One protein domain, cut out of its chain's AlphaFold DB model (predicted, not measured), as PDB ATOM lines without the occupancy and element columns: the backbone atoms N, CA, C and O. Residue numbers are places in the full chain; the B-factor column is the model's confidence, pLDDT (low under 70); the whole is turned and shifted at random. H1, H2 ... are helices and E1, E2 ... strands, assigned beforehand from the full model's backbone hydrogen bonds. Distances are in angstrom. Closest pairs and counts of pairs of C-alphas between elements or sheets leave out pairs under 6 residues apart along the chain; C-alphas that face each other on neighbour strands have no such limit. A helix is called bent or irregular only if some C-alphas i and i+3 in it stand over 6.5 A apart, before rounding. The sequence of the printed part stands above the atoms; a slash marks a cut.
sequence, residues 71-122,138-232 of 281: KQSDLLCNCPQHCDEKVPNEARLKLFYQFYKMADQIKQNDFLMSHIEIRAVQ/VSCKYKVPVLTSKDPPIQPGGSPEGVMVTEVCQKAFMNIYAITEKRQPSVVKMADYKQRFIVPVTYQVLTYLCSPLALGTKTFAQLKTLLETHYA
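What this domain is: This is residues 71 to 122 and 138 to 232 of the 281 residues of the protein "Hypothetical protein" of Timema douglasi (UniProt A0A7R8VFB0). A small three-stranded sheet with helices round it makes the body, and the long bent helix H5 starts over one face of that sheet in its arm H5a, then reaches away in its arm H5b to a small head, where H6 crosses H5b. H4 covers the same face as H5a: two layers, a sheet with helices on one face. The printed part has 147 residues with six named helices and three named strands, in the order H1 H2 H3 E1 E2 E3 H4 H5 H6; the sheet runs E1 E2 E3, antiparallel, and the class is mostly helix. It is only just compact, close to loose, with a radius of gyration of the C-alphas of 17.5 A and spans of 55 by 38 by 26 A, the arm H5b and H6 lying at one end of the length.

How they stand to each other: Start with H1, residues 83 to 86, and H2, residues 89 to 101; each only grazes the sheet. H3, residues 105 to 114, also only grazes it. Next look at E1, residues 116 to 120, and E2, residues 138 to 145, where N 119 and O 139 are 2.8 A apart, within hydrogen-bond range. E2 and E3, residues 165 to 168, form a hairpin, with N 144 and O 166 at 2.9 A. The pairing is staggered: E2 pairs with E1 over residues 138 to 142 and with E3 over 142 to 145. H4, residues 170 to 176, has a height over the sheet of 8.8 A and runs along the strands, over E2. H2 only just touches H4, with residues 92 to 96 alone and 3 pairs of C-alphas within 8 A; the closest are those of Arg 92 and Ile 176, 5.8 A apart, and the helices are about perpendicular at 80 degrees. H5, residues 183 to 210, was assigned as one helix by its hydrogen bonds but is bent: C-alphas 196 and 199 are 6.5 A apart, and its arms H5a, 183 to 196, and H5b, 199 to 210, stand at a tilt of 36 degrees, only just steep. H5a has a height over the sheet of 8.5 A; it touches H3 with residues 187 to 191 alone, at a steep tilt of 63 degrees, the closest C-alphas being those of Met 113 and Ala 191, 5.5 A apart. H6, residues 220 to 231, touches H5b about perpendicular at 85 degrees, with the C-alphas of Leu 206 and Leu 227 closest at 7.0 A. The helix packing is mostly crossed, with 0 of 3 touching pairs at a shallow tilt. Every O i to N i+4 pair is within hydrogen-bond range in H2, H3, H4, H5a, H5b and H6; H1 is too short for one.

Where its parts are: Find C-alpha 83, where H1 begins, at (10.102, 53.380, -36.098). H2 is 18.2 A long from first to last C-alpha, and E2 22.8 A. H5a begins at C-alpha 183, (-4.939, 40.349, -30.503), and runs 20.1 A; H5b runs 16.3 A. H6, 16.5 A long, ends at C-alpha 231, (6.403, 13.989, -24.086).

The domain as a whole: The two C-alphas farthest apart are those of Asp 74 and Pro 212, 56.0 A. Residues 123 to 137 are cut out, and C-alphas 122 and 138 are 9.2 A apart across the cut. The link from E2 to E3, 19 residues, is long. Confidence is low, under 70, at residue 122 and residues 148 to 162; the mean pLDDT of the printed part is 87.4.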
ATOM      1  N   LYS A  71      -4.103  45.142 -45.099       93.25
ATOM      2  CA  LYS A  71      -3.128  45.947 -45.830       93.25
ATOM      3  C   LYS A  71      -2.061  46.426 -44.858       93.25
ATOM      4  O   LYS A  71      -2.347  46.609 -43.672       93.25
ATOM      5  N   GLN A  72      -0.854  46.603 -45.372       92.12
ATOM      6  CA  GLN A  72       0.226  47.262 -44.652       92.12
ATOM      7  C   GLN A  72      -0.120  48.759 -44.534       92.12
ATOM      8  O   GLN A  72      -0.702  49.330 -45.453       92.12
ATOM      9  N   SER A  73       0.142  49.364 -43.375       89.00
ATOM     10  CA  SER A  73      -0.131  50.783 -43.129       89.00
ATOM     11  C   SER A  73       1.000  51.682 -43.630       89.00
ATOM     12  O   SER A  73       2.137  51.521 -43.183       89.00
ATOM     13  N   ASP A  74       0.683  52.714 -44.407       87.81
ATOM     14  CA  ASP A  74       1.691  53.651 -44.930       87.81
ATOM     15  C   ASP A  74       2.565  54.264 -43.816       87.81
ATOM     16  O   ASP A  74       3.784  54.365 -43.944       87.81
ATOM     17  N   LEU A  75       1.944  54.566 -42.670       90.12
ATOM     18  CA  LEU A  75       2.588  55.108 -41.474       90.12
ATOM     19  C   LEU A  75       2.565  54.100 -40.314       90.12
ATOM     20  O   LEU A  75       1.496  53.627 -39.913       90.12
ATOM     21  N   LEU A  76       3.726  53.806 -39.719       92.56
ATOM     22  CA  LEU A  76       3.809  52.915 -38.561       92.56
ATOM     23  C   LEU A  76       3.419  53.622 -37.268       92.56
ATOM     24  O   LEU A  76       2.587  53.099 -36.521       92.56
ATOM     25  N   CYS A  77       4.010  54.778 -36.961       94.00
ATOM     26  CA  CYS A  77       3.689  55.515 -35.737       94.00
ATOM     27  C   CYS A  77       4.322  56.911 -35.680       94.00
ATOM     28  O   CYS A  77       5.394  57.135 -36.217       94.00
ATOM     29  N   ASN A  78       3.754  57.784 -34.843       92.75
ATOM     30  CA  ASN A  78       4.311  59.112 -34.539       92.75
ATOM     31  C   ASN A  78       5.104  59.119 -33.223       92.75
ATOM     32  O   ASN A  78       5.007  60.055 -32.436       92.75
ATOM     33  N   CYS A  79       5.780  58.017 -32.896       92.31
ATOM     34  CA  CYS A  79       6.512  57.917 -31.635       92.31
ATOM     35  C   CYS A  79       7.948  58.454 -31.789       92.31
ATOM     36  O   CYS A  79       8.510  58.356 -32.879       92.31
ATOM     37  N   PRO A  80       8.593  58.914 -30.702       92.81
ATOM     38  CA  PRO A  80       9.953  59.468 -30.742       92.81
ATOM     39  C   PRO A  80      11.037  58.427 -31.071       92.81
ATOM     40  O   PRO A  80      12.214  58.749 -31.130       92.81
ATOM     41  N   GLN A  81      10.668  57.155 -31.250       88.06
ATOM     42  CA  GLN A  81      11.593  56.088 -31.632       88.06
ATOM     43  C   GLN A  81      11.811  56.000 -33.147       88.06
ATOM     44  O   GLN A  81      12.508  55.074 -33.564       88.06
ATOM     45  N   HIS A  82      11.190  56.884 -33.941       90.81
ATOM     46  CA  HIS A  82      11.335  56.950 -35.400       90.81
ATOM     47  C   HIS A  82      11.216  55.567 -36.066       90.81
ATOM     48  O   HIS A  82      12.025  55.168 -36.900       90.81
ATOM     49  N   CYS A  83      10.218  54.773 -35.649       94.25
ATOM     50  CA  CYS A  83      10.102  53.380 -36.098       94.25
ATOM     51  C   CYS A  83       9.924  53.259 -37.615       94.25
ATOM     52  O   CYS A  83      10.283  52.228 -38.178       94.25
ATOM     53  N   ASP A  84       9.381  54.292 -38.257       91.00
ATOM     54  CA  ASP A  84       9.233  54.339 -39.702       91.00
ATOM     55  C   ASP A  84      10.586  54.352 -40.438       91.00
ATOM     56  O   ASP A  84      10.728  53.687 -41.462       91.00
ATOM     57  N   GLU A  85      11.597  55.020 -39.885       90.19
ATOM     58  CA  GLU A  85      12.956  55.049 -40.440       90.19
ATOM     59  C   GLU A  85      13.696  53.733 -40.163       90.19
ATOM     60  O   GLU A  85      14.410  53.213 -41.017       90.19
ATOM     61  N   LYS A  86      13.472  53.144 -38.981       91.69
ATOM     62  CA  LYS A  86      14.107  51.880 -38.564       91.69
ATOM     63  C   LYS A  86      13.666  50.670 -39.386       91.69
ATOM     64  O   LYS A  86      14.416  49.704 -39.493       91.69
ATOM     65  N   VAL A  87      12.434  50.681 -39.893       92.19
ATOM     66  CA  VAL A  87      11.872  49.582 -40.684       92.19
ATOM     67  C   VAL A  87      11.395  50.152 -42.020       92.19
ATOM     68  O   VAL A  87      10.288  50.695 -42.076       92.19
ATOM     69  N   PRO A  88      12.185  50.044 -43.102       90.94
ATOM     70  CA  PRO A  88      11.827  50.614 -44.400       90.94
ATOM     71  C   PRO A  88      10.616  49.903 -45.015       90.94
ATOM     72  O   PRO A  88      10.346  48.739 -44.714       90.94
ATOM     73  N   ASN A  89       9.890  50.590 -45.906       90.56
ATOM     74  CA  ASN A  89       8.638  50.095 -46.496       90.56
ATOM     75  C   ASN A  89       8.793  48.704 -47.147       90.56
ATOM     76  O   ASN A  89       8.011  47.796 -46.867       90.56
ATOM     77  N   GLU A  90       9.864  48.485 -47.910       89.31
ATOM     78  CA  GLU A  90      10.138  47.188 -48.541       89.31
ATOM     79  C   GLU A  90      10.199  46.036 -47.519       89.31
ATOM     80  O   GLU A  90       9.585  44.983 -47.718       89.31
ATOM     81  N   ALA A  91      10.870  46.251 -46.382       90.00
ATOM     82  CA  ALA A  91      10.926  45.275 -45.300       90.00
ATOM     83  C   ALA A  91       9.538  45.058 -44.680       90.00
ATOM     84  O   ALA A  91       9.146  43.914 -44.446       90.00
ATOM     85  N   ARG A  92       8.745  46.123 -44.475       92.56
ATOM     86  CA  ARG A  92       7.366  46.013 -43.957       92.56
ATOM     87  C   ARG A  92       6.501  45.134 -44.854       92.56
ATOM     88  O   ARG A  92       5.795  44.268 -44.342       92.56
ATOM     89  N   LEU A  93       6.563  45.330 -46.172       92.00
ATOM     90  CA  LEU A  93       5.793  44.551 -47.144       92.00
ATOM     91  C   LEU A  93       6.207  43.077 -47.142       92.00
ATOM     92  O   LEU A  93       5.345  42.196 -47.112       92.00
ATOM     93  N   LYS A  94       7.516  42.800 -47.099       91.38
ATOM     94  CA  LYS A  94       8.047  41.432 -46.997       91.38
ATOM     95  C   LYS A  94       7.581  40.738 -45.722       91.38
ATOM     96  O   LYS A  94       7.056  39.628 -45.794       91.38
ATOM     97  N   LEU A  95       7.717  41.399 -44.573       93.31
ATOM     98  CA  LEU A  95       7.273  40.881 -43.277       93.31
ATOM     99  C   LEU A  95       5.769  40.615 -43.261       93.31
ATOM    100  O   LEU A  95       5.333  39.548 -42.833       93.31
ATOM    101  N   PHE A  96       4.978  41.563 -43.764       94.75
ATOM    102  CA  PHE A  96       3.531  41.432 -43.869       94.75
ATOM    103  C   PHE A  96       3.146  40.213 -44.718       94.75
ATOM    104  O   PHE A  96       2.359  39.371 -44.281       94.75
ATOM    105  N   TYR A  97       3.740  40.073 -45.906       92.88
ATOM    106  CA  TYR A  97       3.469  38.948 -46.797       92.88
ATOM    107  C   TYR A  97       3.869  37.609 -46.166       92.88
ATOM    108  O   TYR A  97       3.059  36.681 -46.138       92.88
ATOM    109  N   GLN A  98       5.077  37.507 -45.604       91.81
ATOM    110  CA  GLN A  98       5.539  36.288 -44.930       91.81
ATOM    111  C   GLN A  98       4.623  35.913 -43.754       91.81
ATOM    112  O   GLN A  98       4.267  34.744 -43.593       91.81
ATOM    113  N   PHE A  99       4.167  36.904 -42.983       94.94
ATOM    114  CA  PHE A  99       3.277  36.693 -41.845       94.94
ATOM    115  C   PHE A  99       1.913  36.111 -42.247       94.94
ATOM    116  O   PHE A  99       1.424  35.155 -41.634       94.94
ATOM    117  N   TYR A 100       1.295  36.647 -43.299       95.12
ATOM    118  CA  TYR A 100      -0.006  36.170 -43.775       95.12
ATOM    119  C   TYR A 100       0.089  34.902 -44.635       95.12
ATOM    120  O   TYR A 100      -0.842  34.093 -44.625       95.12
ATOM    121  N   LYS A 101       1.239  34.645 -45.275       93.75
ATOM    122  CA  LYS A 101       1.532  33.381 -45.972       93.75
ATOM    123  C   LYS A 101       1.489  32.168 -45.035       93.75
ATOM    124  O   LYS A 101       1.159  31.077 -45.490       93.75
ATOM    125  N   MET A 102       1.753  32.343 -43.733       92.50
ATOM    126  CA  MET A 102       1.644  31.253 -42.751       92.50
ATOM    127  C   MET A 102       0.231  30.655 -42.654       92.50
ATOM    128  O   MET A 102       0.113  29.486 -42.292       92.50
ATOM    129  N   ALA A 103      -0.819  31.437 -42.949       90.69
ATOM    130  CA  ALA A 103      -2.232  31.026 -42.986       90.69
ATOM    131  C   ALA A 103      -2.772  30.289 -41.734       90.69
ATOM    132  O   ALA A 103      -3.874  29.738 -41.756       90.69
ATOM    133  N   ASP A 104      -2.035  30.309 -40.624       92.69
ATOM    134  CA  ASP A 104      -2.343  29.580 -39.400       92.69
ATOM    135  C   ASP A 104      -2.139  30.473 -38.168       92.69
ATOM    136  O   ASP A 104      -1.100  31.110 -37.992       92.69
ATOM    137  N   GLN A 105      -3.153  30.521 -37.304       91.81
ATOM    138  CA  GLN A 105      -3.168  31.394 -36.131       91.81
ATOM    139  C   GLN A 105      -2.141  30.988 -35.071       91.81
ATOM    140  O   GLN A 105      -1.621  31.866 -34.384       91.81
ATOM    141  N   ILE A 106      -1.881  29.688 -34.914       92.00
ATOM    142  CA  ILE A 106      -0.922  29.165 -33.941       92.00
ATOM    143  C   ILE A 106       0.477  29.558 -34.403       92.00
ATOM    144  O   ILE A 106       1.166  30.260 -33.668       92.00
ATOM    145  N   LYS A 107       0.827  29.263 -35.663       93.75
ATOM    146  CA  LYS A 107       2.123  29.649 -36.255       93.75
ATOM    147  C   LYS A 107       2.357  31.157 -36.203       93.75
ATOM    148  O   LYS A 107       3.421  31.609 -35.794       93.75
ATOM    149  N   GLN A 108       1.342  31.948 -36.553       95.38
ATOM    150  CA  GLN A 108       1.417  33.404 -36.448       95.38
ATOM    151  C   GLN A 108       1.597  33.877 -35.004       95.38
ATOM    152  O   GLN A 108       2.357  34.805 -34.758       95.38
ATOM    153  N   ASN A 109       0.885  33.289 -34.040       95.31
ATOM    154  CA  ASN A 109       1.045  33.662 -32.638       95.31
ATOM    155  C   ASN A 109       2.437  33.285 -32.124       95.31
ATOM    156  O   ASN A 109       3.042  34.101 -31.440       95.31
ATOM    157  N   ASP A 110       2.954  32.107 -32.469       93.69
ATOM    158  CA  ASP A 110       4.313  31.687 -32.117       93.69
ATOM    159  C   ASP A 110       5.362  32.636 -32.695       93.69
ATOM    160  O   ASP A 110       6.236  33.092 -31.962       93.69
ATOM    161  N   PHE A 111       5.200  33.037 -33.958       94.75
ATOM    162  CA  PHE A 111       6.023  34.068 -34.582       94.75
ATOM    163  C   PHE A 111       5.944  35.408 -33.835       94.75
ATOM    164  O   PHE A 111       6.966  36.025 -33.557       94.75
ATOM    165  N   LEU A 112       4.749  35.890 -33.478       95.88
ATOM    166  CA  LEU A 112       4.634  37.154 -32.741       95.88
ATOM    167  C   LEU A 112       5.276  37.046 -31.352       95.88
ATOM    168  O   LEU A 112       5.943  37.981 -30.923       95.88
ATOM    169  N   MET A 113       5.095  35.917 -30.660       94.44
ATOM    170  CA  MET A 113       5.687  35.682 -29.342       94.44
ATOM    171  C   MET A 113       7.216  35.638 -29.400       94.44
ATOM    172  O   MET A 113       7.845  36.208 -28.518       94.44
ATOM    173  N   SER A 114       7.822  35.042 -30.434       91.88
ATOM    174  CA  SER A 114       9.289  35.011 -30.576       91.88
ATOM    175  C   SER A 114       9.905  36.400 -30.785       91.88
ATOM    176  O   SER A 114      11.094  36.596 -30.556       91.88
ATOM    177  N   HIS A 115       9.091  37.373 -31.192       94.12
ATOM    178  CA  HIS A 115       9.479  38.763 -31.424       94.12
ATOM    179  C   HIS A 115       9.049  39.715 -30.293       94.12
ATOM    180  O   HIS A 115       9.228  40.933 -30.391       94.12
ATOM    181  N   ILE A 116       8.485  39.175 -29.209       94.44
ATOM    182  CA  ILE A 116       8.086  39.921 -28.016       94.44
ATOM    183  C   ILE A 116       8.940  39.452 -26.842       94.44
ATOM    184  O   ILE A 116       8.825  38.326 -26.371       94.44
ATOM    185  N   GLU A 117       9.750  40.356 -26.309       92.75
ATOM    186  CA  GLU A 117      10.513  40.104 -25.093       92.75
ATOM    187  C   GLU A 117       9.708  40.578 -23.876       92.75
ATOM    188  O   GLU A 117       9.403  41.767 -23.731       92.75
ATOM    189  N   ILE A 118       9.356  39.638 -23.000       91.94
ATOM    190  CA  ILE A 118       8.634  39.904 -21.753       91.94
ATOM    191  C   ILE A 118       9.632  40.284 -20.659       91.94
ATOM    192  O   ILE A 118      10.590  39.560 -20.402       91.94
ATOM    193  N   ARG A 119       9.393  41.413 -19.987       89.31
ATOM    194  CA  ARG A 119      10.218  41.916 -18.884       89.31
ATOM    195  C   ARG A 119       9.382  42.156 -17.631       89.31
ATOM    196  O   ARG A 119       8.231  42.598 -17.687       89.31
ATOM    197  N   ALA A 120       9.980  41.896 -16.473       81.81
ATOM    198  CA  ALA A 120       9.380  42.250 -15.194       81.81
ATOM    199  C   ALA A 120       9.326  43.779 -15.031       81.81
ATOM    200  O   ALA A 120      10.243  44.502 -15.425       81.81
ATOM    201  N   VAL A 121       8.248  44.285 -14.429       80.25
ATOM    202  CA  VAL A 121       8.123  45.712 -14.100       80.25
ATOM    203  C   VAL A 121       8.992  46.002 -12.872       80.25
ATOM    204  O   VAL A 121       8.622  45.614 -11.768       80.25
ATOM    205  N   GLN A 122      10.142  46.659 -13.067       66.00
ATOM    206  CA  GLN A 122      11.183  46.813 -12.036       66.00
ATOM    207  C   GLN A 122      10.792  47.730 -10.865       66.00
ATOM    208  O   GLN A 122      11.172  47.441  -9.736       66.00
ATOM    209  N   VAL A 138       3.540  42.940 -16.556       85.25
ATOM    210  CA  VAL A 138       4.780  42.867 -17.327       85.25
ATOM    211  C   VAL A 138       4.943  44.108 -18.198       85.25
ATOM    212  O   VAL A 138       3.953  44.744 -18.573       85.25
ATOM    213  N   SER A 139       6.190  44.442 -18.515       88.25
ATOM    214  CA  SER A 139       6.533  45.313 -19.635       88.25
ATOM    215  C   SER A 139       6.978  44.452 -20.818       88.25
ATOM    216  O   SER A 139       7.392  43.304 -20.650       88.25
ATOM    217  N   CYS A 140       6.844  44.976 -22.034       92.56
ATOM    218  CA  CYS A 140       7.210  44.252 -23.247       92.56
ATOM    219  C   CYS A 140       8.137  45.113 -24.094       92.56
ATOM    220  O   CYS A 140       7.895  46.313 -24.241       92.56
ATOM    221  N   LYS A 141       9.143  44.483 -24.697       93.88
ATOM    222  CA  LYS A 141       9.886  45.045 -25.823       93.88
ATOM    223  C   LYS A 141       9.496  44.323 -27.103       93.88
ATOM    224  O   LYS A 141       9.378  43.102 -27.108       93.88
ATOM    225  N   TYR A 142       9.307  45.083 -28.174       95.56
ATOM    226  CA  TYR A 142       8.920  44.553 -29.477       95.56
ATOM    227  C   TYR A 142      10.106  44.634 -30.422       95.56
ATOM    228  O   TYR A 142      10.669  45.715 -30.610       95.56
ATOM    229  N   LYS A 143      10.474  43.496 -31.003       94.75
ATOM    230  CA  LYS A 143      11.583  43.379 -31.950       94.75
ATOM    231  C   LYS A 143      11.044  43.015 -33.324       94.75
ATOM    232  O   LYS A 143      10.057  42.295 -33.436       94.75
ATOM    233  N   VAL A 144      11.675  43.520 -34.372       93.31
ATOM    234  CA  VAL A 144      11.295  43.236 -35.758       93.31
ATOM    235  C   VAL A 144      12.557  42.930 -36.560       93.31
ATOM    236  O   VAL A 144      13.528  43.677 -36.433       93.31
ATOM    237  N   PRO A 145      12.570  41.863 -37.373       90.50
ATOM    238  CA  PRO A 145      13.683  41.577 -38.262       90.50
ATOM    239  C   PRO A 145      13.696  42.568 -39.428       90.50
ATOM    240  O   PRO A 145      12.689  42.774 -40.106       90.50
ATOM    241  N   VAL A 146      14.845  43.189 -39.656       83.94
ATOM    242  CA  VAL A 146      15.096  44.076 -40.788       83.94
ATOM    243  C   VAL A 146      15.561  43.201 -41.946       83.94
ATOM    244  O   VAL A 146      16.734  42.858 -42.042       83.94
ATOM    245  N   LEU A 147      14.609  42.791 -42.786       76.88
ATOM    246  CA  LEU A 147      14.884  41.959 -43.955       76.88
ATOM    247  C   LEU A 147      15.420  42.799 -45.118       76.88
ATOM    248  O   LEU A 147      14.777  43.750 -45.563       76.88
ATOM    249  N   THR A 148      16.553  42.378 -45.660       68.25
ATOM    250  CA  THR A 148      17.108  42.783 -46.951       68.25
ATOM    251  C   THR A 148      16.660  41.819 -48.059       68.25
ATOM    252  O   THR A 148      16.019  40.795 -47.825       68.25
ATOM    253  N   SER A 149      16.933  42.151 -49.321       60.62
ATOM    254  CA  SER A 149      16.580  41.323 -50.488       60.62
ATOM    255  C   SER A 149      17.289  39.969 -50.564       60.62
ATOM    256  O   SER A 149      16.827  39.113 -51.315       60.62
ATOM    257  N   LYS A 150      18.351  39.750 -49.781       58.44
ATOM    258  CA  LYS A 150      19.117  38.496 -49.760       58.44
ATOM    259  C   LYS A 150      18.719  37.545 -48.628       58.44
ATOM    260  O   LYS A 150      19.215  36.423 -48.598       58.44
ATOM    261  N   ASP A 151      17.843  37.970 -47.718       62.94
ATOM    262  CA  ASP A 151      17.559  37.191 -46.515       62.94
ATOM    263  C   ASP A 151      16.596  36.024 -46.786       62.94
ATOM    264  O   ASP A 151      15.588  36.190 -47.488       62.94
ATOM    265  N   PRO A 152      16.869  34.833 -46.218       62.19
ATOM    266  CA  PRO A 152      15.983  33.688 -46.344       62.19
ATOM    267  C   PRO A 152      14.609  33.961 -45.699       62.19
ATOM    268  O   PRO A 152      14.483  34.801 -44.803       62.19
ATOM    269  N   PRO A 153      13.549  33.244 -46.123       63.81
ATOM    270  CA  PRO A 153      12.231  33.357 -45.507       63.81
ATOM    271  C   PRO A 153      12.300  33.105 -43.995       63.81
ATOM    272  O   PRO A 153      12.864  32.095 -43.571       63.81
ATOM    273  N   ILE A 154      11.699  33.985 -43.183       65.69
ATOM    274  CA  ILE A 154      11.707  33.806 -41.727       65.69
ATOM    275  C   ILE A 154      10.922  32.538 -41.385       65.69
ATOM    276  O   ILE A 154       9.722  32.437 -41.657       65.69
ATOM    277  N   GLN A 155      11.603  31.561 -40.787       58.28
ATOM    278  CA  GLN A 155      10.966  30.332 -40.336       58.28
ATOM    279  C   GLN A 155      10.202  30.565 -39.023       58.28
ATOM    280  O   GLN A 155      10.687  31.278 -38.138       58.28
ATOM    281  N   PRO A 156       9.022  29.945 -38.843       52.88
ATOM    282  CA  PRO A 156       8.312  29.985 -37.573       52.88
ATOM    283  C   PRO A 156       9.125  29.243 -36.502       52.88
ATOM    284  O   PRO A 156       9.318  28.034 -36.589       52.88
ATOM    285  N   GLY A 157       9.603  29.980 -35.496       52.94
ATOM    286  CA  GLY A 157      10.380  29.436 -34.376       52.94
ATOM    287  C   GLY A 157      11.904  29.491 -34.537       52.94
ATOM    288  O   GLY A 157      12.606  29.075 -33.620       52.94
ATOM    289  N   GLY A 158      12.424  30.020 -35.648       45.88
ATOM    290  CA  GLY A 158      13.860  30.244 -35.821       45.88
ATOM    291  C   GLY A 158      14.300  31.574 -35.214       45.88
ATOM    292  O   GLY A 158      13.764  32.622 -35.573       45.88
ATOM    293  N   SER A 159      15.302  31.543 -34.331       45.66
ATOM    294  CA  SER A 159      16.194  32.695 -34.184       45.66
ATOM    295  C   SER A 159      16.908  32.843 -35.524       45.66
ATOM    296  O   SER A 159      17.526  31.875 -35.964       45.66
ATOM    297  N   PRO A 160      16.794  33.975 -36.224       51.12
ATOM    298  CA  PRO A 160      17.492  34.116 -37.479       51.12
ATOM    299  C   PRO A 160      18.986  34.275 -37.181       51.12
ATOM    300  O   PRO A 160      19.428  35.336 -36.744       51.12
ATOM    301  N   GLU A 161      19.773  33.220 -37.376       48.94
ATOM    302  CA  GLU A 161      21.228  33.350 -37.428       48.94
ATOM    303  C   GLU A 161      21.571  34.300 -38.585       48.94
ATOM    304  O   GLU A 161      21.409  33.966 -39.755       48.94
ATOM    305  N   GLY A 162      21.955  35.533 -38.238       58.88
ATOM    306  CA  GLY A 162      22.417  36.553 -39.180       58.88
ATOM    307  C   GLY A 162      21.420  37.648 -39.584       58.88
ATOM    308  O   GLY A 162      21.853  38.602 -40.224       58.88
ATOM    309  N   VAL A 163      20.133  37.601 -39.202       71.88
ATOM    310  CA  VAL A 163      19.196  38.702 -39.538       71.88
ATOM    311  C   VAL A 163      19.209  39.768 -38.448       71.88
ATOM    312  O   VAL A 163      18.930  39.500 -37.278       71.88
ATOM    313  N   MET A 164      19.480  41.009 -38.851       79.50
ATOM    314  CA  MET A 164      19.456  42.171 -37.966       79.50
ATOM    315  C   MET A 164      18.047  42.401 -37.410       79.50
ATOM    316  O   MET A 164      17.080  42.503 -38.163       79.50
ATOM    317  N   VAL A 165      17.916  42.523 -36.088       89.50
ATOM    318  CA  VAL A 165      16.647  42.845 -35.416       89.50
ATOM    319  C   VAL A 165      16.688  44.256 -34.840       89.50
ATOM    320  O   VAL A 165      17.682  44.663 -34.246       89.50
ATOM    321  N   THR A 166      15.592  45.003 -34.981       92.31
ATOM    322  CA  THR A 166      15.453  46.364 -34.443       92.31
ATOM    323  C   THR A 166      14.294  46.464 -33.453       92.31
ATOM    324  O   THR A 166      13.280  45.772 -33.590       92.31
ATOM    325  N   GLU A 167      14.438  47.314 -32.434       94.69
ATOM    326  CA  GLU A 167      13.382  47.581 -31.452       94.69
ATOM    327  C   GLU A 167      12.414  48.654 -31.971       94.69
ATOM    328  O   GLU A 167      12.817  49.729 -32.428       94.69
ATOM    329  N   VAL A 168      11.113  48.379 -31.848       95.50
ATOM    330  CA  VAL A 168      10.033  49.288 -32.255       95.50
ATOM    331  C   VAL A 168       9.012  49.478 -31.134       95.50
ATOM    332  O   VAL A 168       8.934  48.700 -30.182       95.50
ATOM    333  N   CYS A 169       8.186  50.523 -31.235       95.06
ATOM    334  CA  CYS A 169       7.072  50.700 -30.309       95.06
ATOM    335  C   CYS A 169       5.950  49.676 -30.567       95.06
ATOM    336  O   CYS A 169       5.840  49.099 -31.650       95.06
ATOM    337  N   GLN A 170       5.053  49.503 -29.590       94.50
ATOM    338  CA  GLN A 170       3.899  48.604 -29.719       94.50
ATOM    339  C   GLN A 170       3.041  48.926 -30.952       94.50
ATOM    340  O   GLN A 170       2.620  48.015 -31.660       94.50
ATOM    341  N   LYS A 171       2.777  50.213 -31.210       95.19
ATOM    342  CA  LYS A 171       1.929  50.643 -32.329       95.19
ATOM    343  C   LYS A 171       2.558  50.275 -33.674       95.19
ATOM    344  O   LYS A 171       1.887  49.675 -34.504       95.19
ATOM    345  N   ALA A 172       3.853  50.541 -33.839       96.31
ATOM    346  CA  ALA A 172       4.603  50.153 -35.028       96.31
ATOM    347  C   ALA A 172       4.601  48.634 -35.224       96.31
ATOM    348  O   ALA A 172       4.263  48.168 -36.305       96.31
ATOM    349  N   PHE A 173       4.878  47.857 -34.170       96.56
ATOM    350  CA  PHE A 173       4.815  46.393 -34.231       96.56
ATOM    351  C   PHE A 173       3.442  45.898 -34.699       96.56
ATOM    352  O   PHE A 173       3.341  45.033 -35.567       96.56
ATOM    353  N   MET A 174       2.366  46.473 -34.156       95.94
ATOM    354  CA  MET A 174       1.014  46.099 -34.549       95.94
ATOM    355  C   MET A 174       0.705  46.430 -36.009       95.94
ATOM    356  O   MET A 174       0.075  45.628 -36.697       95.94
ATOM    357  N   ASN A 175       1.169  47.590 -36.462       95.88
ATOM    358  CA  ASN A 175       0.960  48.102 -37.806       95.88
ATOM    359  C   ASN A 175       1.763  47.330 -38.865       95.88
ATOM    360  O   ASN A 175       1.222  47.027 -39.927       95.88
ATOM    361  N   ILE A 176       2.994  46.905 -38.551       95.56
ATOM    362  CA  ILE A 176       3.818  46.042 -39.418       95.56
ATOM    363  C   ILE A 176       3.083  44.732 -39.743       95.56
ATOM    364  O   ILE A 176       3.037  44.322 -40.900       95.56
ATOM    365  N   TYR A 177       2.452  44.107 -38.745       95.75
ATOM    366  CA  TYR A 177       1.755  42.822 -38.908       95.75
ATOM    367  C   TYR A 177       0.227  42.947 -39.052       95.75
ATOM    368  O   TYR A 177      -0.482  41.942 -39.003       95.75
ATOM    369  N   ALA A 178      -0.300  44.170 -39.177       95.44
ATOM    370  CA  ALA A 178      -1.732  44.498 -39.217       95.44
ATOM    371  C   ALA A 178      -2.601  43.769 -38.158       95.44
ATOM    372  O   ALA A 178      -3.762  43.385 -38.403       95.44
ATOM    373  N   ILE A 179      -2.050  43.580 -36.954       94.31
ATOM    374  CA  ILE A 179      -2.731  42.938 -35.824       94.31
ATOM    375  C   ILE A 179      -3.587  43.943 -35.049       94.31
ATOM    376  O   ILE A 179      -3.314  45.137 -34.999       94.31
ATOM    377  N   THR A 180      -4.659  43.454 -34.430       91.38
ATOM    378  CA  THR A 180      -5.617  44.309 -33.719       91.38
ATOM    379  C   THR A 180      -5.192  44.578 -32.280       91.38
ATOM    380  O   THR A 180      -4.512  43.760 -31.654       91.38
ATOM    381  N   GLU A 181      -5.702  45.669 -31.707       89.38
ATOM    382  CA  GLU A 181      -5.541  46.018 -30.284       89.38
ATOM    383  C   GLU A 181      -6.078  44.945 -29.333       89.38
ATOM    384  O   GLU A 181      -5.668  44.875 -28.183       89.38
ATOM    385  N   LYS A 182      -6.970  44.069 -29.814       90.19
ATOM    386  CA  LYS A 182      -7.457  42.909 -29.055       90.19
ATOM    387  C   LYS A 182      -6.523  41.699 -29.155       90.19
ATOM    388  O   LYS A 182      -6.418  40.938 -28.197       90.19
ATOM    389  N   ARG A 183      -5.850  41.492 -30.296       92.88
ATOM    390  CA  ARG A 183      -4.939  40.349 -30.503       92.88
ATOM    391  C   ARG A 183      -3.618  40.552 -29.768       92.88
ATOM    392  O   ARG A 183      -3.158  39.621 -29.119       92.88
ATOM    393  N   GLN A 184      -3.048  41.756 -29.827       92.81
ATOM    394  CA  GLN A 184      -1.775  42.082 -29.178       92.81
ATOM    395  C   GLN A 184      -1.721  41.685 -27.683       92.81
ATOM    396  O   GLN A 184      -0.819  40.929 -27.321       92.81
ATOM    397  N   PRO A 185      -2.668  42.085 -26.809       91.38
ATOM    398  CA  PRO A 185      -2.596  41.746 -25.390       91.38
ATOM    399  C   PRO A 185      -2.811  40.251 -25.140       91.38
ATOM    400  O   PRO A 185      -2.252  39.709 -24.190       91.38
ATOM    401  N   SER A 186      -3.577  39.562 -25.990       92.75
ATOM    402  CA  SER A 186      -3.721  38.102 -25.925       92.75
ATOM    403  C   SER A 186      -2.401  37.396 -26.235       92.75
ATOM    404  O   SER A 186      -2.021  36.491 -25.502       92.75
ATOM    405  N   VAL A 187      -1.663  37.850 -27.251       94.19
ATOM    406  CA  VAL A 187      -0.331  37.312 -27.580       94.19
ATOM    407  C   VAL A 187       0.663  37.575 -26.447       94.19
ATOM    408  O   VAL A 187       1.396  36.671 -26.063       94.19
ATOM    409  N   VAL A 188       0.646  38.769 -25.846       93.00
ATOM    410  CA  VAL A 188       1.494  39.076 -24.680       93.00
ATOM    411  C   VAL A 188       1.175  38.173 -23.491       93.00
ATOM    412  O   VAL A 188       2.095  37.671 -22.855       93.00
ATOM    413  N   LYS A 189      -0.108  37.914 -23.201       92.31
ATOM    414  CA  LYS A 189      -0.502  36.966 -22.145       92.31
ATOM    415  C   LYS A 189       0.014  35.553 -22.426       92.31
ATOM    416  O   LYS A 189       0.461  34.883 -21.502       92.31
ATOM    417  N   MET A 190      -0.035  35.109 -23.683       91.94
ATOM    418  CA  MET A 190       0.499  33.805 -24.086       91.94
ATOM    419  C   MET A 190       2.025  33.743 -23.919       91.94
ATOM    420  O   MET A 190       2.528  32.758 -23.385       91.94
ATOM    421  N   ALA A 191       2.749  34.799 -24.309       92.00
ATOM    422  CA  ALA A 191       4.199  34.892 -24.134       92.00
ATOM    423  C   ALA A 191       4.604  34.901 -22.650       92.00
ATOM    424  O   ALA A 191       5.489  34.147 -22.256       92.00
ATOM    425  N   ASP A 192       3.919  35.694 -21.817       92.12
ATOM    426  CA  ASP A 192       4.138  35.734 -20.361       92.12
ATOM    427  C   ASP A 192       3.892  34.358 -19.726       92.12
ATOM    428  O   ASP A 192       4.715  33.864 -18.957       92.12
ATOM    429  N   TYR A 193       2.803  33.683 -20.111       91.44
ATOM    430  CA  TYR A 193       2.513  32.329 -19.641       91.44
ATOM    431  C   TYR A 193       3.607  31.327 -20.044       91.44
ATOM    432  O   TYR A 193       4.082  30.568 -19.196       91.44
ATOM    433  N   LYS A 194       4.052  31.351 -21.310       90.12
ATOM    434  CA  LYS A 194       5.151  30.496 -21.784       90.12
ATOM    435  C   LYS A 194       6.429  30.740 -20.974       90.12
ATOM    436  O   LYS A 194       6.997  29.782 -20.459       90.12
ATOM    437  N   GLN A 195       6.831  32.000 -20.804       88.69
ATOM    438  CA  GLN A 195       8.052  32.372 -20.085       88.69
ATOM    439  C   GLN A 195       8.008  31.987 -18.600       88.69
ATOM    440  O   GLN A 195       9.012  31.561 -18.040       88.69
ATOM    441  N   ARG A 196       6.854  32.155 -17.949       89.81
ATOM    442  CA  ARG A 196       6.712  31.964 -16.501       89.81
ATOM    443  C   ARG A 196       6.464  30.515 -16.094       89.81
ATOM    444  O   ARG A 196       6.870  30.134 -15.000       89.81
ATOM    445  N   PHE A 197       5.757  29.743 -16.915       88.31
ATOM    446  CA  PHE A 197       5.306  28.402 -16.534       88.31
ATOM    447  C   PHE A 197       5.915  27.312 -17.411       88.31
ATOM    448  O   PHE A 197       6.492  26.368 -16.883       88.31
ATOM    449  N   ILE A 198       5.837  27.445 -18.738       87.81
ATOM    450  CA  ILE A 198       6.303  26.385 -19.643       87.81
ATOM    451  C   ILE A 198       7.831  26.287 -19.627       87.81
ATOM    452  O   ILE A 198       8.362  25.190 -19.472       87.81
ATOM    453  N   VAL A 199       8.546  27.411 -19.743       87.38
ATOM    454  CA  VAL A 199      10.018  27.414 -19.801       87.38
ATOM    455  C   VAL A 199      10.652  26.814 -18.532       87.38
ATOM    456  O   VAL A 199      11.470  25.909 -18.674       87.38
ATOM    457  N   PRO A 200      10.265  27.195 -17.297       91.69
ATOM    458  CA  PRO A 200      10.856  26.593 -16.100       91.69
ATOM    459  C   PRO A 200      10.546  25.102 -15.948       91.69
ATOM    460  O   PRO A 200      11.443  24.331 -15.621       91.69
ATOM    461  N   VAL A 201       9.303  24.678 -16.215       90.69
ATOM    462  CA  VAL A 201       8.916  23.261 -16.086       90.69
ATOM    463  C   VAL A 201       9.649  22.398 -17.111       90.69
ATOM    464  O   VAL A 201      10.182  21.349 -16.766       90.69
ATOM    465  N   THR A 202       9.735  22.851 -18.363       89.69
ATOM    466  CA  THR A 202      10.473  22.122 -19.408       89.69
ATOM    467  C   THR A 202      11.972  22.081 -19.131       89.69
ATOM    468  O   THR A 202      12.588  21.038 -19.330       89.69
ATOM    469  N   TYR A 203      12.552  23.164 -18.602       90.31
ATOM    470  CA  TYR A 203      13.947  23.183 -18.167       90.31
ATOM    471  C   TYR A 203      14.204  22.179 -17.036       90.31
ATOM    472  O   TYR A 203      15.167  21.423 -17.103       90.31
ATOM    473  N   GLN A 204      13.319  22.109 -16.035       91.25
ATOM    474  CA  GLN A 204      13.421  21.115 -14.962       91.25
ATOM    475  C   GLN A 204      13.373  19.685 -15.514       91.25
ATOM    476  O   GLN A 204      14.263  18.888 -15.228       91.25
ATOM    477  N   VAL A 205      12.395  19.364 -16.366       91.38
ATOM    478  CA  VAL A 205      12.306  18.042 -17.012       91.38
ATOM    479  C   VAL A 205      13.580  17.723 -17.793       91.38
ATOM    480  O   VAL A 205      14.142  16.645 -17.624       91.38
ATOM    481  N   LEU A 206      14.098  18.672 -18.574       91.00
ATOM    482  CA  LEU A 206      15.366  18.516 -19.283       91.00
ATOM    483  C   LEU A 206      16.537  18.208 -18.345       91.00
ATOM    484  O   LEU A 206      17.330  17.320 -18.649       91.00
ATOM    485  N   THR A 207      16.645  18.909 -17.213       91.00
ATOM    486  CA  THR A 207      17.712  18.639 -16.237       91.00
ATOM    487  C   THR A 207      17.622  17.230 -15.659       91.00
ATOM    488  O   THR A 207      18.649  16.567 -15.543       91.00
ATOM    489  N   TYR A 208      16.411  16.730 -15.389       92.19
ATOM    490  CA  TYR A 208      16.213  15.355 -14.929       92.19
ATOM    491  C   TYR A 208      16.574  14.330 -16.012       92.19
ATOM    492  O   TYR A 208      17.316  13.391 -15.734       92.19
ATOM    493  N   LEU A 209      16.121  14.536 -17.255       90.56
ATOM    494  CA  LEU A 209      16.392  13.634 -18.385       90.56
ATOM    495  C   LEU A 209      17.871  13.577 -18.790       90.56
ATOM    496  O   LEU A 209      18.292  12.628 -19.447       90.56
ATOM    497  N   CYS A 210      18.660  14.595 -18.444       90.81
ATOM    498  CA  CYS A 210      20.089  14.623 -18.751       90.81
ATOM    499  C   CYS A 210      20.960  13.953 -17.684       90.81
ATOM    500  O   CYS A 210      22.115  13.656 -17.983       90.81
ATOM    501  N   SER A 211      20.423  13.684 -16.487       86.75
ATOM    502  CA  SER A 211      21.160  13.057 -15.385       86.75
ATOM    503  C   SER A 211      21.804  11.725 -15.813       86.75
ATOM    504  O   SER A 211      21.140  10.928 -16.478       86.75
ATOM    505  N   PRO A 212      23.082  11.454 -15.465       86.44
ATOM    506  CA  PRO A 212      23.981  12.228 -14.589       86.44
ATOM    507  C   PRO A 212      24.771  13.356 -15.289       86.44
ATOM    508  O   PRO A 212      25.576  14.032 -14.652       86.44
ATOM    509  N   LEU A 213      24.590  13.560 -16.596       86.06
ATOM    510  CA  LEU A 213      25.354  14.530 -17.387       86.06
ATOM    511  C   LEU A 213      24.748  15.940 -17.309       86.06
ATOM    512  O   LEU A 213      23.532  16.129 -17.272       86.06
ATOM    513  N   ALA A 214      25.606  16.962 -17.343       84.81
ATOM    514  CA  ALA A 214      25.156  18.351 -17.323       84.81
ATOM    515  C   ALA A 214      24.457  18.744 -18.635       84.81
ATOM    516  O   ALA A 214      24.901  18.385 -19.726       84.81
ATOM    517  N   LEU A 215      23.405  19.563 -18.538       86.19
ATOM    518  CA  LEU A 215      22.598  20.008 -19.682       86.19
ATOM    519  C   LEU A 215      23.436  20.681 -20.786       86.19
ATOM    520  O   LEU A 215      23.194  20.458 -21.969       86.19
ATOM    521  N   GLY A 216      24.457  21.455 -20.396       85.69
ATOM    522  CA  GLY A 216      25.346  22.175 -21.317       85.69
ATOM    523  C   GLY A 216      26.277  21.287 -22.149       85.69
ATOM    524  O   GLY A 216      26.932  21.786 -23.055       85.69
ATOM    525  N   THR A 217      26.336  19.984 -21.865       89.50
ATOM    526  CA  THR A 217      27.136  19.021 -22.643       89.50
ATOM    527  C   THR A 217      26.409  18.500 -23.882       89.50
ATOM    528  O   THR A 217      27.041  17.929 -24.767       89.50
ATOM    529  N   LYS A 218      25.084  18.681 -23.959       88.81
ATOM    530  CA  LYS A 218      24.263  18.202 -25.073       88.81
ATOM    531  C   LYS A 218      23.998  19.319 -26.074       88.81
ATOM    532  O   LYS A 218      23.771  20.471 -25.714       88.81
ATOM    533  N   THR A 219      23.965  18.955 -27.348       93.94
ATOM    534  CA  THR A 219      23.571  19.867 -28.428       93.94
ATOM    535  C   THR A 219      22.059  20.110 -28.420       93.94
ATOM    536  O   THR A 219      21.286  19.294 -27.914       93.94
ATOM    537  N   PHE A 220      21.606  21.200 -29.049       88.44
ATOM    538  CA  PHE A 220      20.173  21.486 -29.197       88.44
ATOM    539  C   PHE A 220      19.401  20.321 -29.837       88.44
ATOM    540  O   PHE A 220      18.314  19.981 -29.375       88.44
ATOM    541  N   ALA A 221      19.978  19.673 -30.857       90.25
ATOM    542  CA  ALA A 221      19.368  18.519 -31.515       90.25
ATOM    543  C   ALA A 221      19.131  17.362 -30.532       90.25
ATOM    544  O   ALA A 221      18.035  16.814 -30.482       90.25
ATOM    545  N   GLN A 222      20.120  17.052 -29.690       91.38
ATOM    546  CA  GLN A 222      20.004  16.003 -28.672       91.38
ATOM    547  C   GLN A 222      18.961  16.348 -27.600       91.38
ATOM    548  O   GLN A 222      18.171  15.491 -27.212       91.38
ATOM    549  N   LEU A 223      18.939  17.600 -27.130       91.19
ATOM    550  CA  LEU A 223      17.954  18.063 -26.145       91.19
ATOM    551  C   LEU A 223      16.528  18.006 -26.696       91.19
ATOM    552  O   LEU A 223      15.610  17.578 -25.997       91.19
ATOM    553  N   LYS A 224      16.351  18.401 -27.959       90.56
ATOM    554  CA  LYS A 224      15.073  18.306 -28.662       90.56
ATOM    555  C   LYS A 224      14.591  16.855 -28.719       90.56
ATOM    556  O   LYS A 224      13.462  16.596 -28.316       90.56
ATOM    557  N   THR A 225      15.449  15.924 -29.139       90.81
ATOM    558  CA  THR A 225      15.097  14.499 -29.203       90.81
ATOM    559  C   THR A 225      14.692  13.949 -27.835       90.81
ATOM    560  O   THR A 225      13.674  13.276 -27.740       90.81
ATOM    561  N   LEU A 226      15.414  14.287 -26.759       90.62
ATOM    562  CA  LEU A 226      15.059  13.847 -25.402       90.62
ATOM    563  C   LEU A 226      13.665  14.320 -24.970       90.62
ATOM    564  O   LEU A 226      12.892  13.543 -24.410       90.62
ATOM    565  N   LEU A 227      13.331  15.584 -25.240       90.06
ATOM    566  CA  LEU A 227      12.004  16.120 -24.938       90.06
ATOM    567  C   LEU A 227      10.907  15.463 -25.772       90.06
ATOM    568  O   LEU A 227       9.843  15.159 -25.235       90.06
ATOM    569  N   GLU A 228      11.154  15.253 -27.067       89.31
ATOM    570  CA  GLU A 228      10.212  14.577 -27.961       89.31
ATOM    571  C   GLU A 228       9.937  13.150 -27.480       89.31
ATOM    572  O   GLU A 228       8.776  12.777 -27.341       89.31
ATOM    573  N   THR A 229      10.971  12.388 -27.112       88.94
ATOM    574  CA  THR A 229      10.813  11.036 -26.555       88.94
ATOM    575  C   THR A 229      10.029  11.029 -25.240       88.94
ATOM    576  O   THR A 229       9.204  10.146 -25.028       88.94
ATOM    577  N   HIS A 230      10.252  12.006 -24.357       89.75
ATOM    578  CA  HIS A 230       9.575  12.057 -23.059       89.75
ATOM    579  C   HIS A 230       8.095  12.458 -23.166       89.75
ATOM    580  O   HIS A 230       7.241  11.872 -22.504       89.75
ATOM    581  N   TYR A 231       7.773  13.472 -23.975       86.50
ATOM    582  CA  TYR A 231       6.403  13.989 -24.086       86.50
ATOM    583  C   TYR A 231       5.555  13.282 -25.148       86.50
ATOM    584  O   TYR A 231       4.327  13.320 -25.065       86.50
ATOM    585  N   ALA A 232       6.186  12.643 -26.130       84.31
ATOM    586  CA  ALA A 232       5.530  11.854 -27.163       84.31
ATOM    587  C   ALA A 232       6.201  10.472 -27.272       84.31
ATOM    588  O   ALA A 232       6.794  10.157 -28.308       84.31
TER     589      ALA A 232